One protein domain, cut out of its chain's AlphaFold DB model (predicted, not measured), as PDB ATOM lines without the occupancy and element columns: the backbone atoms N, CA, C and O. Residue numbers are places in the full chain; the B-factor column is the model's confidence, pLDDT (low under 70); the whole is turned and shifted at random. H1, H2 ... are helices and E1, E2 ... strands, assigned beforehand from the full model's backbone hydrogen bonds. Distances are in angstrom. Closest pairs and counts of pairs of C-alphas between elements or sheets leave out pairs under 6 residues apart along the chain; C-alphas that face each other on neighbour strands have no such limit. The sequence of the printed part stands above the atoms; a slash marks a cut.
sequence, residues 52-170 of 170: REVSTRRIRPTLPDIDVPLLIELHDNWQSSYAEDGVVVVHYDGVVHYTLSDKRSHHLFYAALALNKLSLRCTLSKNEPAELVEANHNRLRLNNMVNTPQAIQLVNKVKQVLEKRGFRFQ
ATOM      1  N   ARG A  52      32.059   2.442 -30.294       82.69
ATOM      2  CA  ARG A  52      31.541   3.777 -30.595       82.69
ATOM      3  C   ARG A  52      30.418   4.117 -29.640       82.69
ATOM      4  O   ARG A  52      29.537   3.302 -29.394       82.69
ATOM      5  N   GLU A  53      30.431   5.340 -29.131       84.62
ATOM      6  CA  GLU A  53      29.268   5.874 -28.442       84.62
ATOM      7  C   GLU A  53      28.209   6.266 -29.475       84.62
ATOM      8  O   GLU A  53      28.444   7.080 -30.372       84.62
ATOM      9  N   VAL A  54      27.039   5.652 -29.358       84.75
ATOM     10  CA  VAL A  54      25.920   5.805 -30.275       84.75
ATOM     11  C   VAL A  54      24.727   6.344 -29.505       84.75
ATOM     12  O   VAL A  54      24.312   5.793 -28.486       84.75
ATOM     13  N   SER A  55      24.134   7.429 -30.001       86.50
ATOM     14  CA  SER A  55      22.903   7.947 -29.408       86.50
ATOM     15  C   SER A  55      21.744   6.987 -29.654       86.50
ATOM     16  O   SER A  55      21.473   6.617 -30.798       86.50
ATOM     17  N   THR A  56      20.978   6.689 -28.604       85.19
ATOM     18  CA  THR A  56      19.815   5.794 -28.674       85.19
ATOM     19  C   THR A  56      18.740   6.278 -29.643       85.19
ATOM     20  O   THR A  56      17.901   5.488 -30.061       85.19
ATOM     21  N   ARG A  57      18.740   7.558 -30.040       85.06
ATOM     22  CA  ARG A  57      17.819   8.117 -31.049       85.06
ATOM     23  C   ARG A  57      18.174   7.735 -32.484       85.06
ATOM     24  O   ARG A  57      17.292   7.728 -33.333       85.06
ATOM     25  N   ARG A  58      19.452   7.458 -32.754       84.00
ATOM     26  CA  ARG A  58      19.963   7.112 -34.094       84.00
ATOM     27  C   ARG A  58      19.977   5.605 -34.344       84.00
ATOM     28  O   ARG A  58      20.273   5.189 -35.459       84.00
ATOM     29  N   ILE A  59      19.674   4.825 -33.306       87.00
ATOM     30  CA  ILE A  59      19.580   3.371 -33.358       87.00
ATOM     31  C   ILE A  59      18.185   2.972 -33.845       87.00
ATOM     32  O   ILE A  59      17.178   3.424 -33.287       87.00
ATOM     33  N   ARG A  60      18.145   2.105 -34.857       85.06
ATOM     34  CA  ARG A  60      16.943   1.441 -35.356       85.06
ATOM     35  C   ARG A  60      16.994  -0.061 -35.035       85.06
ATOM     36  O   ARG A  60      18.005  -0.704 -35.325       85.06
ATOM     37  N   PRO A  61      15.941  -0.623 -34.418       85.75
ATOM     38  CA  PRO A  61      15.812  -2.066 -34.259       85.75
ATOM     39  C   PRO A  61      15.491  -2.724 -35.604       85.75
ATOM     40  O   PRO A  61      14.736  -2.168 -36.398       85.75
ATOM     41  N   THR A  62      16.045  -3.910 -35.836       85.00
ATOM     42  CA  THR A  62      15.833  -4.709 -37.054       85.00
ATOM     43  C   THR A  62      14.895  -5.882 -36.820       85.00
ATOM     44  O   THR A  62      14.216  -6.311 -37.752       85.00
ATOM     45  N   LEU A  63      14.790  -6.357 -35.574       85.31
ATOM     46  CA  LEU A  63      13.869  -7.414 -35.162       85.31
ATOM     47  C   LEU A  63      12.546  -6.843 -34.624       85.31
ATOM     48  O   LEU A  63      12.569  -5.924 -33.800       85.31
ATOM     49  N   PRO A  64      11.389  -7.387 -35.051       83.38
ATOM     50  CA  PRO A  64      10.080  -6.923 -34.595       83.38
ATOM     51  C   PRO A  64       9.683  -7.486 -33.226       83.38
ATOM     52  O   PRO A  64       8.785  -6.941 -32.589       83.38
ATOM     53  N   ASP A  65      10.326  -8.562 -32.774       86.38
ATOM     54  CA  ASP A  65       9.921  -9.315 -31.591       86.38
ATOM     55  C   ASP A  65      10.606  -8.815 -30.313       86.38
ATOM     56  O   ASP A  65      11.835  -8.745 -30.221       86.38
ATOM     57  N   ILE A  66       9.802  -8.515 -29.291       86.69
ATOM     58  CA  ILE A  66      10.267  -8.046 -27.984       86.69
ATOM     59  C   ILE A  66       9.806  -9.017 -26.900       86.69
ATOM     60  O   ILE A  66       8.617  -9.114 -26.603       86.69
ATOM     61  N   ASP A  67      10.763  -9.681 -26.257       89.44
ATOM     62  CA  ASP A  67      10.517 -10.552 -25.111       89.44
ATOM     63  C   ASP A  67      10.431  -9.714 -23.827       89.44
ATOM     64  O   ASP A  67      11.431  -9.182 -23.337       89.44
ATOM     65  N   VAL A  68       9.220  -9.586 -23.277       87.50
ATOM     66  CA  VAL A  68       8.949  -8.778 -22.074       87.50
ATOM     67  C   VAL A  68       9.642  -9.315 -20.807       87.50
ATOM     68  O   VAL A  68      10.182  -8.498 -20.063       87.50
ATOM     69  N   PRO A  69       9.705 -10.636 -20.536       88.31
ATOM     70  CA  PRO A  69      10.364 -11.148 -19.331       88.31
ATOM     71  C   PRO A  69      11.860 -10.819 -19.299       88.31
ATOM     72  O   PRO A  69      12.369 -10.339 -18.291       88.31
ATOM     73  N   LEU A  70      12.537 -10.993 -20.437       87.56
ATOM     74  CA  LEU A  70      13.959 -10.681 -20.582       87.56
ATOM     75  C   LEU A  70      14.222  -9.177 -20.446       87.56
ATOM     76  O   LEU A  70      15.222  -8.762 -19.870       87.56
ATOM     77  N   LEU A  71      13.310  -8.344 -20.954       88.00
ATOM     78  CA  LEU A  71      13.389  -6.896 -20.791       88.00
ATOM     79  C   LEU A  71      13.338  -6.479 -19.313       88.00
ATOM     80  O   LEU A  71      14.111  -5.612 -18.910       88.00
ATOM     81  N   ILE A  72      12.448  -7.085 -18.522       89.19
ATOM     82  CA  ILE A  72      12.329  -6.814 -17.081       89.19
ATOM     83  C   ILE A  72      13.606  -7.247 -16.363       89.19
ATOM     84  O   ILE A  72      14.189  -6.462 -15.624       89.19
ATOM     85  N   GLU A  73      14.095  -8.455 -16.646       89.88
ATOM     86  CA  GLU A  73      15.321  -8.976 -16.038       89.88
ATOM     87  C   GLU A  73      16.532  -8.069 -16.310       89.88
ATOM     88  O   GLU A  73      17.295  -7.756 -15.396       89.88
ATOM     89  N   LEU A  74      16.694  -7.612 -17.557       88.75
ATOM     90  CA  LEU A  74      17.787  -6.717 -17.950       88.75
ATOM     91  C   LEU A  74      17.642  -5.315 -17.358       88.75
ATOM     92  O   LEU A  74      18.648  -4.662 -17.087       88.75
ATOM     93  N   HIS A  75      16.410  -4.839 -17.186       89.56
ATOM     94  CA  HIS A  75      16.136  -3.562 -16.546       89.56
ATOM     95  C   HIS A  75      16.481  -3.599 -15.053       89.56
ATOM     96  O   HIS A  75      17.166  -2.700 -14.565       89.56
ATOM     97  N   ASP A  76      16.042  -4.642 -14.347       89.25
ATOM     98  CA  ASP A  76      16.216  -4.761 -12.898       89.25
ATOM     99  C   ASP A  76      17.668  -5.094 -12.526       89.25
ATOM    100  O   ASP A  76      18.194  -4.568 -11.547       89.25
ATOM    101  N   ASN A  77      18.353  -5.892 -13.354       90.38
ATOM    102  CA  ASN A  77      19.757  -6.270 -13.167       90.38
ATOM    103  C   ASN A  77      20.710  -5.488 -14.079       90.38
ATOM    104  O   ASN A  77      21.708  -6.036 -14.557       90.38
ATOM    105  N   TRP A  78      20.413  -4.220 -14.364       88.75
ATOM    106  CA  TRP A  78      21.221  -3.436 -15.293       88.75
ATOM    107  C   TRP A  78      22.668  -3.252 -14.799       88.75
ATOM    108  O   TRP A  78      22.917  -2.596 -13.785       88.75
ATOM    109  N   GLN A  79      23.640  -3.765 -15.558       87.06
ATOM    110  CA  GLN A  79      25.073  -3.606 -15.294       87.06
ATOM    111  C   GLN A  79      25.716  -2.610 -16.268       87.06
ATOM    112  O   GLN A  79      25.280  -2.459 -17.407       87.06
ATOM    113  N   SER A  80      26.803  -1.947 -15.863       82.06
ATOM    114  CA  SER A  80      27.548  -1.036 -16.752       82.06
ATOM    115  C   SER A  80      28.124  -1.738 -17.984       82.06
ATOM    116  O   SER A  80      28.213  -1.123 -19.044       82.06
ATOM    117  N   SER A  81      28.453  -3.026 -17.867       83.06
ATOM    118  CA  SER A  81      28.906  -3.872 -18.977       83.06
ATOM    119  C   SER A  81      27.855  -3.986 -20.083       83.06
ATOM    120  O   SER A  81      28.192  -3.975 -21.260       83.06
ATOM    121  N   TYR A  82      26.567  -3.993 -19.734       82.31
ATOM    122  CA  TYR A  82      25.469  -4.081 -20.701       82.31
ATOM    123  C   TYR A  82      25.360  -2.846 -21.597       82.31
ATOM    124  O   TYR A  82      24.853  -2.931 -22.713       82.31
ATOM    125  N   ALA A  83      25.864  -1.701 -21.133       75.88
ATOM    126  CA  ALA A  83      25.940  -0.498 -21.948       75.88
ATOM    127  C   ALA A  83      27.038  -0.570 -23.022       75.88
ATOM    128  O   ALA A  83      27.034   0.291 -23.897       75.88
ATOM    129  N   GLU A  84      27.961  -1.535 -22.933       79.12
ATOM    130  CA  GLU A  84      29.102  -1.744 -23.840       79.12
ATOM    131  C   GLU A  84      28.912  -2.954 -24.776       79.12
ATOM    132  O   GLU A  84      29.587  -3.069 -25.799       79.12
ATOM    133  N   ASP A  85      27.964  -3.831 -24.441       78.38
ATOM    134  CA  ASP A  85      27.694  -5.122 -25.093       78.38
ATOM    135  C   ASP A  85      26.808  -4.999 -26.355       78.38
ATOM    136  O   ASP A  85      26.421  -5.992 -26.972       78.38
ATOM    137  N   GLY A  86      26.416  -3.779 -26.735       78.19
ATOM    138  CA  GLY A  86      25.560  -3.546 -27.897       78.19
ATOM    139  C   GLY A  86      26.311  -3.772 -29.210       78.19
ATOM    140  O   GLY A  86      27.402  -3.243 -29.388       78.19
ATOM    141  N   VAL A  87      25.721  -4.488 -30.167       80.56
ATOM    142  CA  VAL A  87      26.323  -4.707 -31.493       80.56
ATOM    143  C   VAL A  87      25.476  -4.039 -32.568       80.56
ATOM    144  O   VAL A  87      24.292  -4.349 -32.739       80.56
ATOM    145  N   VAL A  88      26.081  -3.103 -33.300       82.56
ATOM    146  CA  VAL A  88      25.401  -2.298 -34.323       82.56
ATOM    147  C   VAL A  88      26.159  -2.295 -35.644       82.56
ATOM    148  O   VAL A  88      27.383  -2.406 -35.673       82.56
ATOM    149  N   VAL A  89      25.429  -2.092 -36.734       82.88
ATOM    150  CA  VAL A  89      25.976  -1.838 -38.069       82.88
ATOM    151  C   VAL A  89      25.712  -0.387 -38.446       82.88
ATOM    152  O   VAL A  89      24.629   0.149 -38.204       82.88
ATOM    153  N   VAL A  90      26.721   0.272 -39.013       80.81
ATOM    154  CA  VAL A  90      26.619   1.673 -39.432       80.81
ATOM    155  C   VAL A  90      26.079   1.745 -40.850       80.81
ATOM    156  O   VAL A  90      26.665   1.166 -41.758       80.81
ATOM    157  N   HIS A  91      25.016   2.518 -41.034       76.81
ATOM    158  CA  HIS A  91      24.421   2.823 -42.328       76.81
ATOM    159  C   HIS A  91      24.553   4.322 -42.606       76.81
ATOM    160  O   HIS A  91      24.357   5.158 -41.717       76.81
ATOM    161  N   TYR A  92      24.908   4.671 -43.841       72.88
ATOM    162  CA  TYR A  92      25.083   6.053 -44.281       72.88
ATOM    163  C   TYR A  92      24.086   6.363 -45.397       72.88
ATOM    164  O   TYR A  92      24.304   5.967 -46.535       72.88
ATOM    165  N   ASP A  93      23.029   7.106 -45.071       65.88
ATOM    166  CA  ASP A  93      22.025   7.568 -46.040       65.88
ATOM    167  C   ASP A  93      21.779   9.074 -45.849       65.88
ATOM    168  O   ASP A  93      20.808   9.515 -45.237       65.88
ATOM    169  N   GLY A  94      22.789   9.884 -46.192       72.31
ATOM    170  CA  GLY A  94      22.836  11.333 -45.918       72.31
ATOM    171  C   GLY A  94      23.045  11.706 -44.439       72.31
ATOM    172  O   GLY A  94      23.719  12.689 -44.129       72.31
ATOM    173  N   VAL A  95      22.547  10.886 -43.511       72.94
ATOM    174  CA  VAL A  95      22.780  10.949 -42.065       72.94
ATOM    175  C   VAL A  95      23.238   9.573 -41.579       72.94
ATOM    176  O   VAL A  95      22.786   8.541 -42.062       72.94
ATOM    177  N   VAL A  96      24.155   9.546 -40.605       79.06
ATOM    178  CA  VAL A  96      24.601   8.280 -39.995       79.06
ATOM    179  C   VAL A  96      23.471   7.675 -39.164       79.06
ATOM    180  O   VAL A  96      23.013   8.298 -38.192       79.06
ATOM    181  N   HIS A  97      23.066   6.467 -39.535       82.62
ATOM    182  CA  HIS A  97      22.113   5.617 -38.834       82.62
ATOM    183  C   HIS A  97      22.812   4.353 -38.338       82.62
ATOM    184  O   HIS A  97      23.823   3.924 -38.889       82.62
ATOM    185  N   TYR A  98      22.288   3.772 -37.263       86.00
ATOM    186  CA  TYR A  98      22.828   2.547 -36.688       86.00
ATOM    187  C   TYR A  98      21.712   1.518 -36.605       86.00
ATOM    188  O   TYR A  98      20.657   1.815 -36.048       86.00
ATOM    189  N   THR A  99      21.936   0.324 -37.132       87.19
ATOM    190  CA  THR A  99      20.984  -0.785 -37.042       87.19
ATOM    191  C   THR A  99      21.508  -1.830 -36.070       87.19
ATOM    192  O   THR A  99      22.712  -2.073 -35.987       87.19
ATOM    193  N   LEU A 100      20.620  -2.399 -35.261       87.81
ATOM    194  CA  LEU A 100      20.983  -3.457 -34.317       87.81
ATOM    195  C   LEU A 100      21.092  -4.791 -35.046       87.81
ATOM    196  O   LEU A 100      20.273  -5.090 -35.913       87.81
ATOM    197  N   SER A 101      22.084  -5.597 -34.676       83.62
ATOM    198  CA  SER A 101      22.345  -6.879 -35.344       83.62
ATOM    199  C   SER A 101      21.900  -8.084 -34.521       83.62
ATOM    200  O   SER A 101      21.170  -8.936 -35.019       83.62
ATOM    201  N   ASP A 102      22.241  -8.113 -33.235       84.88
ATOM    202  CA  ASP A 102      21.971  -9.272 -32.382       84.88
ATOM    203  C   ASP A 102      20.665  -9.154 -31.606       84.88
ATOM    204  O   ASP A 102      20.360  -8.095 -31.053       84.88
ATOM    205  N   LYS A 103      19.946 -10.266 -31.412       85.38
ATOM    206  CA  LYS A 103      18.738 -10.304 -30.565       85.38
ATOM    207  C   LYS A 103      18.993  -9.750 -29.155       85.38
ATOM    208  O   LYS A 103      18.221  -8.936 -28.655       85.38
ATOM    209  N   ARG A 104      20.121 -10.110 -28.533       86.06
ATOM    210  CA  ARG A 104      20.509  -9.593 -27.208       86.06
ATOM    211  C   ARG A 104      20.678  -8.068 -27.213       86.06
ATOM    212  O   ARG A 104      20.170  -7.402 -26.315       86.06
ATOM    213  N   SER A 105      21.317  -7.515 -28.246       87.00
ATOM    214  CA  SER A 105      21.515  -6.065 -28.391       87.00
ATOM    215  C   SER A 105      20.190  -5.298 -28.514       87.00
ATOM    216  O   SER A 105      20.075  -4.192 -27.987       87.00
ATOM    217  N   HIS A 106      19.157  -5.912 -29.105       89.62
ATOM    218  CA  HIS A 106      17.806  -5.346 -29.151       89.62
ATOM    219  C   HIS A 106      17.189  -5.221 -27.759       89.62
ATOM    220  O   HIS A 106      16.717  -4.146 -27.390       89.62
ATOM    221  N   HIS A 107      17.230  -6.284 -26.955       89.38
ATOM    222  CA  HIS A 107      16.685  -6.237 -25.595       89.38
ATOM    223  C   HIS A 107      17.453  -5.266 -24.696       89.38
ATOM    224  O   HIS A 107      16.828  -4.510 -23.952       89.38
ATOM    225  N   LEU A 108      18.781  -5.205 -24.830       90.19
ATOM    226  CA  LEU A 108      19.612  -4.206 -24.154       90.19
ATOM    227  C   LEU A 108      19.227  -2.780 -24.547       90.19
ATOM    228  O   LEU A 108      19.110  -1.906 -23.689       90.19
ATOM    229  N   PHE A 109      18.969  -2.547 -25.832       90.19
ATOM    230  CA  PHE A 109      18.491  -1.262 -26.319       90.19
ATOM    231  C   PHE A 109      17.125  -0.894 -25.725       90.19
ATOM    232  O   PHE A 109      16.961   0.222 -25.232       90.19
ATOM    233  N   TYR A 110      16.157  -1.813 -25.700       90.25
ATOM    234  CA  TYR A 110      14.848  -1.555 -25.090       90.25
ATOM    235  C   TYR A 110      14.946  -1.292 -23.581       90.25
ATOM    236  O   TYR A 110      14.296  -0.372 -23.080       90.25
ATOM    237  N   ALA A 111      15.800  -2.027 -22.865       90.44
ATOM    238  CA  ALA A 111      16.071  -1.787 -21.448       90.44
ATOM    239  C   ALA A 111      16.713  -0.405 -21.230       90.44
ATOM    240  O   ALA A 111      16.288   0.356 -20.361       90.44
ATOM    241  N   ALA A 112      17.656  -0.009 -22.089       90.25
ATOM    242  CA  ALA A 112      18.254   1.323 -22.058       90.25
ATOM    243  C   ALA A 112      17.228   2.443 -22.311       90.25
ATOM    244  O   ALA A 112      17.299   3.497 -21.672       90.25
ATOM    245  N   LEU A 113      16.253   2.220 -23.204       90.00
ATOM    246  CA  LEU A 113      15.135   3.148 -23.418       90.00
ATOM    247  C   LEU A 113      14.253   3.259 -22.171       90.00
ATOM    248  O   LEU A 113      13.901   4.373 -21.778       90.00
ATOM    249  N   ALA A 114      13.932   2.137 -21.521       88.94
ATOM    250  CA  ALA A 114      13.187   2.133 -20.263       88.94
ATOM    251  C   ALA A 114      13.930   2.902 -19.155       88.94
ATOM    252  O   ALA A 114      13.311   3.660 -18.405       88.94
ATOM    253  N   LEU A 115      15.260   2.806 -19.115       88.94
ATOM    254  CA  LEU A 115      16.136   3.539 -18.193       88.94
ATOM    255  C   LEU A 115      16.440   4.987 -18.631       88.94
ATOM    256  O   LEU A 115      17.222   5.672 -17.971       88.94
ATOM    257  N   ASN A 116      15.826   5.483 -19.715       87.81
ATOM    258  CA  ASN A 116      16.041   6.825 -20.277       87.81
ATOM    259  C   ASN A 116      17.511   7.150 -20.619       87.81
ATOM    260  O   ASN A 116      17.935   8.307 -20.534       87.81
ATOM    261  N   LYS A 117      18.314   6.160 -21.019       87.81
ATOM    262  CA  LYS A 117      19.703   6.397 -21.430       87.81
ATOM    263  C   LYS A 117      19.748   7.058 -22.816       87.81
ATOM    264  O   LYS A 117      19.050   6.659 -23.753       87.81
ATOM    265  N   LEU A 118      20.572   8.098 -22.951       85.62
ATOM    266  CA  LEU A 118      20.692   8.886 -24.187       85.62
ATOM    267  C   LEU A 118      21.698   8.294 -25.182       85.62
ATOM    268  O   LEU A 118      21.579   8.531 -26.389       85.62
ATOM    269  N   SER A 119      22.656   7.517 -24.684       86.19
ATOM    270  CA  SER A 119      23.709   6.876 -25.461       86.19
ATOM    271  C   SER A 119      24.013   5.466 -24.952       86.19
ATOM    272  O   SER A 119      23.747   5.132 -23.796       86.19
ATOM    273  N   LEU A 120      24.535   4.641 -25.856       86.69
ATOM    274  CA  LEU A 120      25.063   3.303 -25.609       86.69
ATOM    275  C   LEU A 120      26.424   3.190 -26.290       86.69
ATOM    276  O   LEU A 120      26.638   3.780 -27.349       86.69
ATOM    277  N   ARG A 121      27.349   2.447 -25.689       86.69
ATOM    278  CA  ARG A 121      28.610   2.093 -26.332       86.69
ATOM    279  C   ARG A 121      28.381   0.800 -27.099       86.69
ATOM    280  O   ARG A 121      28.074  -0.228 -26.514       86.69
ATOM    281  N   CYS A 122      28.494   0.873 -28.416       85.81
ATOM    282  CA  CYS A 122      28.253  -0.265 -29.281       85.81
ATOM    283  C   CYS A 122      29.518  -0.650 -30.042       85.81
ATOM    284  O   CYS A 122      30.298   0.205 -30.470       85.81
ATOM    285  N   THR A 123      29.685  -1.948 -30.245       86.69
ATOM    286  CA  THR A 123      30.657  -2.528 -31.162       86.69
ATOM    287  C   THR A 123      30.127  -2.444 -32.586       86.69
ATOM    288  O   THR A 123      28.960  -2.749 -32.840       86.69
ATOM    289  N   LEU A 124      30.989  -2.047 -33.522       84.31
ATOM    290  CA  LEU A 124      30.652  -2.043 -34.941       84.31
ATOM    291  C   LEU A 124      30.846  -3.436 -35.549       84.31
ATOM    292  O   LEU A 124      31.973  -3.925 -35.629       84.31
ATOM    293  N   SER A 125      29.755  -4.043 -36.008       82.56
ATOM    294  CA  SER A 125      29.789  -5.263 -36.815       82.56
ATOM    295  C   SER A 125      29.803  -4.926 -38.307       82.56
ATOM    296  O   SER A 125      29.267  -3.901 -38.730       82.56
ATOM    297  N   LYS A 126      30.427  -5.797 -39.107       76.62
ATOM    298  CA  LYS A 126      30.379  -5.746 -40.579       76.62
ATOM    299  C   LYS A 126      29.206  -6.545 -41.158       76.62
ATOM    300  O   LYS A 126      28.935  -6.429 -42.346       76.62
ATOM    301  N   ASN A 127      28.542  -7.362 -40.340       78.88
ATOM    302  CA  ASN A 127      27.468  -8.239 -40.791       78.88
ATOM    303  C   ASN A 127      26.152  -7.477 -40.811       78.88
ATOM    304  O   ASN A 127      25.604  -7.189 -39.748       78.88
ATOM    305  N   GLU A 128      25.656  -7.179 -42.007       73.44
ATOM    306  CA  GLU A 128      24.380  -6.502 -42.208       73.44
ATOM    307  C   GLU A 128      23.216  -7.384 -41.714       73.44
ATOM    308  O   GLU A 128      23.067  -8.526 -42.161       73.44
ATOM    309  N   PRO A 129      22.420  -6.910 -40.741       74.94
ATOM    310  CA  PRO A 129      21.287  -7.664 -40.228       74.94
ATOM    311  C   PRO A 129      20.105  -7.643 -41.192       74.94
ATOM    312  O   PRO A 129      19.875  -6.666 -41.898       74.94
ATOM    313  N   ALA A 130      19.293  -8.697 -41.158       71.56
ATOM    314  CA  ALA A 130      18.033  -8.718 -41.888       71.56
ATOM    315  C   ALA A 130      17.069  -7.655 -41.325       71.56
ATOM    316  O   ALA A 130      16.663  -7.725 -40.163       71.56
ATOM    317  N   GLU A 131      16.672  -6.688 -42.151       72.62
ATOM    318  CA  GLU A 131      15.749  -5.610 -41.774       72.62
ATOM    319  C   GLU A 131      14.284  -6.082 -41.777       72.62
ATOM    320  O   GLU A 131      13.470  -5.742 -42.635       72.62
ATOM    321  N   LEU A 132      13.925  -6.896 -40.784       74.94
ATOM    322  CA  LEU A 132      12.586  -7.483 -40.673       74.94
ATOM    323  C   LEU A 132      11.522  -6.479 -40.197       74.94
ATOM    324  O   LEU A 132      10.332  -6.680 -40.440       74.94
ATOM    325  N   VAL A 133      11.912  -5.405 -39.507       76.75
ATOM    326  CA  VAL A 133      10.976  -4.384 -38.998       76.75
ATOM    327  C   VAL A 133      10.407  -3.515 -40.117       76.75
ATOM    328  O   VAL A 133       9.193  -3.293 -40.146       76.75
ATOM    329  N   GLU A 134      11.244  -3.055 -41.049       73.12
ATOM    330  CA  GLU A 134      10.782  -2.237 -42.177       73.12
ATOM    331  C   GLU A 134       9.855  -3.052 -43.091       73.12
ATOM    332  O   GLU A 134       8.766  -2.591 -43.447       73.12
ATOM    333  N   ALA A 135      10.208  -4.318 -43.342       72.44
ATOM    334  CA  ALA A 135       9.373  -5.268 -44.076       72.44
ATOM    335  C   ALA A 135       7.997  -5.502 -43.419       72.44
ATOM    336  O   ALA A 135       7.002  -5.702 -44.110       72.44
ATOM    337  N   ASN A 136       7.911  -5.422 -42.087       76.19
ATOM    338  CA  ASN A 136       6.663  -5.554 -41.325       76.19
ATOM    339  C   ASN A 136       5.910  -4.223 -41.133       76.19
ATOM    340  O   ASN A 136       5.062  -4.111 -40.242       76.19
ATOM    341  N   HIS A 137       6.197  -3.199 -41.945       75.00
ATOM    342  CA  HIS A 137       5.589  -1.868 -41.842       75.00
ATOM    343  C   HIS A 137       5.773  -1.220 -40.457       75.00
ATOM    344  O   HIS A 137       4.842  -0.609 -39.920       75.00
ATOM    345  N   ASN A 138       6.961  -1.370 -39.859       80.56
ATOM    346  CA  ASN A 138       7.317  -0.823 -38.545       80.56
ATOM    347  C   ASN A 138       6.418  -1.312 -37.398       80.56
ATOM    348  O   ASN A 138       6.206  -0.594 -36.415       80.56
ATOM    349  N   ARG A 139       5.871  -2.528 -37.524       82.25
ATOM    350  CA  ARG A 139       5.075  -3.174 -36.477       82.25
ATOM    351  C   ARG A 139       5.959  -4.022 -35.568       82.25
ATOM    352  O   ARG A 139       6.661  -4.914 -36.037       82.25
ATOM    353  N   LEU A 140       5.888  -3.750 -34.272       85.06
ATOM    354  CA  LEU A 140       6.579  -4.483 -33.218       85.06
ATOM    355  C   LEU A 140       5.592  -5.399 -32.490       85.06
ATOM    356  O   LEU A 140       4.443  -5.021 -32.247       85.06
ATOM    357  N   ARG A 141       6.054  -6.592 -32.123       85.94
ATOM    358  CA  ARG A 141       5.295  -7.616 -31.405       85.94
ATOM    359  C   ARG A 141       5.841  -7.765 -29.995       85.94
ATOM    360  O   ARG A 141       7.050  -7.844 -29.786       85.94
ATOM    361  N   LEU A 142       4.935  -7.794 -29.025       84.62
ATOM    362  CA  LEU A 142       5.277  -8.033 -27.629       84.62
ATOM    363  C   LEU A 142       4.999  -9.490 -27.288       84.62
ATOM    364  O   LEU A 142       3.845  -9.912 -27.229       84.62
ATOM    365  N   ASN A 143       6.060 -10.237 -27.026       85.94
ATOM    366  CA  ASN A 143       5.978 -11.638 -26.659       85.94
ATOM    367  C   ASN A 143       6.012 -11.793 -25.137       85.94
ATOM    368  O   ASN A 143       6.737 -11.082 -24.433       85.94
ATOM    369  N   ASN A 144       5.247 -12.768 -24.638       82.00
ATOM    370  CA  ASN A 144       5.249 -13.198 -23.237       82.00
ATOM    371  C   ASN A 144       4.958 -12.061 -22.242       82.00
ATOM    372  O   ASN A 144       5.690 -11.872 -21.271       82.00
ATOM    373  N   MET A 145       3.904 -11.275 -22.494       78.44
ATOM    374  CA  MET A 145       3.552 -10.169 -21.603       78.44
ATOM    375  C   MET A 145       3.259 -10.686 -20.187       78.44
ATOM    376  O   MET A 145       2.443 -11.584 -19.991       78.44
ATOM    377  N   VAL A 146       3.927 -10.092 -19.199       82.88
ATOM    378  CA  VAL A 146       3.712 -10.383 -17.783       82.88
ATOM    379  C   VAL A 146       2.773  -9.325 -17.207       82.88
ATOM    380  O   VAL A 146       3.056  -8.132 -17.292       82.88
ATOM    381  N   ASN A 147       1.675  -9.752 -16.580       80.44
ATOM    382  CA  ASN A 147       0.662  -8.863 -15.993       80.44
ATOM    383  C   ASN A 147       1.071  -8.308 -14.615       80.44
ATOM    384  O   ASN A 147       0.251  -8.231 -13.700       80.44
ATOM    385  N   THR A 148       2.337  -7.928 -14.432       86.56
ATOM    386  CA  THR A 148       2.768  -7.211 -13.226       86.56
ATOM    387  C   THR A 148       2.649  -5.701 -13.447       86.56
ATOM    388  O   THR A 148       2.926  -5.206 -14.542       86.56
ATOM    389  N   PRO A 149       2.261  -4.920 -12.421       86.06
ATOM    390  CA  PRO A 149       2.082  -3.473 -12.569       86.06
ATOM    391  C   PRO A 149       3.379  -2.769 -12.995       86.06
ATOM    392  O   PRO A 149       3.343  -1.831 -13.789       86.06
ATOM    393  N   GLN A 150       4.528  -3.263 -12.526       85.12
ATOM    394  CA  GLN A 150       5.851  -2.771 -12.914       85.12
ATOM    395  C   GLN A 150       6.154  -3.048 -14.393       85.12
ATOM    396  O   GLN A 150       6.555  -2.135 -15.115       85.12
ATOM    397  N   ALA A 151       5.892  -4.270 -14.873       85.19
ATOM    398  CA  ALA A 151       6.087  -4.625 -16.277       85.19
ATOM    399  C   ALA A 151       5.217  -3.776 -17.204       85.19
ATOM    400  O   ALA A 151       5.702  -3.269 -18.215       85.19
ATOM    401  N   ILE A 152       3.950  -3.564 -16.839       88.00
ATOM    402  CA  ILE A 152       3.018  -2.747 -17.622       88.00
ATOM    403  C   ILE A 152       3.535  -1.309 -17.740       88.00
ATOM    404  O   ILE A 152       3.546  -0.745 -18.835       88.00
ATOM    405  N   GLN A 153       4.011  -0.714 -16.643       89.75
ATOM    406  CA  GLN A 153       4.584   0.634 -16.665       89.75
ATOM    407  C   GLN A 153       5.843   0.714 -17.538       89.75
ATOM    408  O   GLN A 153       5.975   1.640 -18.342       89.75
ATOM    409  N   LEU A 154       6.740  -0.267 -17.419       88.56
ATOM    410  CA  LEU A 154       7.976  -0.339 -18.196       88.56
ATOM    411  C   LEU A 154       7.679  -0.463 -19.694       88.56
ATOM    412  O   LEU A 154       8.171   0.331 -20.499       88.56
ATOM    413  N   VAL A 155       6.816  -1.408 -20.065       89.19
ATOM    414  CA  VAL A 155       6.395  -1.622 -21.452       89.19
ATOM    415  C   VAL A 155       5.710  -0.374 -22.000       89.19
ATOM    416  O   VAL A 155       6.041   0.053 -23.101       89.19
ATOM    417  N   ASN A 156       4.818   0.269 -21.242       90.00
ATOM    418  CA  ASN A 156       4.159   1.503 -21.678       90.00
ATOM    419  C   ASN A 156       5.157   2.638 -21.926       90.00
ATOM    420  O   ASN A 156       5.026   3.372 -22.905       90.00
ATOM    421  N   LYS A 157       6.189   2.761 -21.089       90.50
ATOM    422  CA  LYS A 157       7.255   3.747 -21.287       90.50
ATOM    423  C   LYS A 157       8.026   3.490 -22.583       90.50
ATOM    424  O   LYS A 157       8.243   4.413 -23.368       90.50
ATOM    425  N   VAL A 158       8.398   2.235 -22.836       89.19
ATOM    426  CA  VAL A 158       9.081   1.830 -24.073       89.19
ATOM    427  C   VAL A 158       8.181   2.060 -25.292       89.19
ATOM    428  O   VAL A 158       8.637   2.650 -26.275       89.19
ATOM    429  N   LYS A 159       6.893   1.703 -25.205       90.25
ATOM    430  CA  LYS A 159       5.891   1.958 -26.250       90.25
ATOM    431  C   LYS A 159       5.807   3.432 -26.610       90.25
ATOM    432  O   LYS A 159       5.988   3.769 -27.772       90.25
ATOM    433  N   GLN A 160       5.649   4.316 -25.626       90.19
ATOM    434  CA  GLN A 160       5.558   5.760 -25.868       90.19
ATOM    435  C   GLN A 160       6.788   6.319 -26.597       90.19
ATOM    436  O   GLN A 160       6.667   7.196 -27.452       90.19
ATOM    437  N   VAL A 161       7.991   5.841 -26.257       89.00
ATOM    438  CA  VAL A 161       9.227   6.284 -26.919       89.00
ATOM    439  C   VAL A 161       9.302   5.773 -28.357       89.00
ATOM    440  O   VAL A 161       9.767   6.503 -29.231       89.00
ATOM    441  N   LEU A 162       8.854   4.545 -28.610       87.06
ATOM    442  CA  LEU A 162       8.878   3.927 -29.936       87.06
ATOM    443  C   LEU A 162       7.757   4.455 -30.847       87.06
ATOM    444  O   LEU A 162       8.011   4.728 -32.017       87.06
ATOM    445  N   GLU A 163       6.569   4.731 -30.317       88.69
ATOM    446  CA  GLU A 163       5.467   5.377 -31.047       88.69
ATOM    447  C   GLU A 163       5.849   6.779 -31.522       88.69
ATOM    448  O   GLU A 163       5.633   7.125 -32.682       88.69
ATOM    449  N   LYS A 164       6.533   7.564 -30.676       87.44
ATOM    450  CA  LYS A 164       7.095   8.871 -31.071       87.44
ATOM    451  C   LYS A 164       8.115   8.773 -32.205       87.44
ATOM    452  O   LYS A 164       8.360   9.761 -32.889       87.44
ATOM    453  N   ARG A 165       8.734   7.604 -32.385       83.25
ATOM    454  CA  ARG A 165       9.683   7.320 -33.471       83.25
ATOM    455  C   ARG A 165       9.006   6.733 -34.713       83.25
ATOM    456  O   ARG A 165       9.699   6.477 -35.689       83.25
ATOM    457  N   GLY A 166       7.685   6.542 -34.689       83.12
ATOM    458  CA  GLY A 166       6.901   6.034 -35.815       83.12
ATOM    459  C   GLY A 166       6.669   4.520 -35.817       83.12
ATOM    460  O   GLY A 166       6.107   4.009 -36.785       83.12
ATOM    461  N   PHE A 167       7.061   3.802 -34.759       86.31
ATOM    462  CA  PHE A 167       6.750   2.376 -34.623       86.31
ATOM    463  C   PHE A 167       5.313   2.169 -34.144       86.31
ATOM    464  O   PHE A 167       4.778   2.962 -33.369       86.31
ATOM    465  N   ARG A 168       4.685   1.084 -34.594       84.62
ATOM    466  CA  ARG A 168       3.352   0.658 -34.150       84.62
ATOM    467  C   ARG A 168       3.462  -0.679 -33.431       84.62
ATOM    468  O   ARG A 168       4.348  -1.467 -33.739       84.62
ATOM    469  N   PHE A 169       2.558  -0.946 -32.502       83.38
ATOM    470  CA  PHE A 169       2.508  -2.214 -31.773       83.38
ATOM    471  C   PHE A 169       1.314  -3.042 -32.244       83.38
ATOM    472  O   PHE A 169       0.247  -2.475 -32.489       83.38
ATOM    473  N   GLN A 170       1.521  -4.350 -32.413       77.25
ATOM    474  CA  GLN A 170       0.468  -5.333 -32.691       77.25
ATOM    475  C   GLN A 170       0.023  -6.032 -31.405       77.25
ATOM    476  O   GLN A 170       0.891  -6.255 -30.529       77.25
TER     477      GLN A 170
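AT A GLANCE: This is residues 52 to 170 of the 170 residues of an uncharacterized protein of Trichinella zimbabwensis (UniProt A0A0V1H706). A helix, H3, fills the middle of the domain, between a curled four-stranded sheet on one side and, on the other, helices H1 and H5 with the small two-stranded sheet E2 E6. The printed part has 119 residues, with five named helices and six named strands in the order E1 E2 H1 H2 E3 E4 H3 E5 H4 E6 H5. The larger sheet is mixed, in the order E1 E5 E3 E4, the smaller one is parallel, and the class is mixed, helices and strands. The whole is compact and rounded, with a radius of gyration of the C-alphas of 13.5 A and spans of 41 by 33 by 22 A.

HOW THE PARTS SIT: E1, residues 52 to 55, is an edge strand, antiparallel to E5, residues 119 to 124, with N 54 and O 120 2.8 A apart. E5 is parallel to E3, residues 86 to 93, with N 123 and O 86 2.8 A apart. E3 and E4, residues 95 to 100, form a hairpin, with N 91 and O 97 2.8 A apart. This sheet is strongly twisted, and curled like part of a barrel. E2, residues 65 to 67, is parallel to E6, residues 139 to 143, at 28 degrees, with N 143 and O 66 2.8 A apart. H3, residues 103 to 114, is the hub and is on the larger sheet at a height of 9.1 A, over E5 and E3. H3 touches H1, residues 68 to 76, at a steep tilt of 60 degrees, the same way, closest at the C-alphas of His 75 and Ala 111, 5.2 A. With residues 110 to 114 alone H3 touches H5, residues 149 to 163, about perpendicular at 82 degrees, closest at the C-alphas of Ala 114 and Val 158, 5.6 A. H2, residues 80 to 83, only grazes the larger sheet. H4, residues 132 to 135, touches no helix. In H1, H3 and H5 every O i to N i+4 pair is within hydrogen-bond range; H2 and H4 are too short for such a pair.

IN THESE COORDINATES: E1 begins at C-alpha 52, (31.541, 3.777, -30.595). E3 is 21.6 A long from first to last C-alpha, E4 16.5 A, H3 17.1 A and E5 14.8 A. H5 is 20.8 A long and ends at C-alpha 163, (5.467, 5.377, -31.047).

THE WHOLE: The two C-alphas farthest apart, those of Gly 94 and Thr 148, are 42.6 A apart. The printed part has no cut, and no link is long. The mean pLDDT of the printed part is 84.1, and residue 93 is under 70.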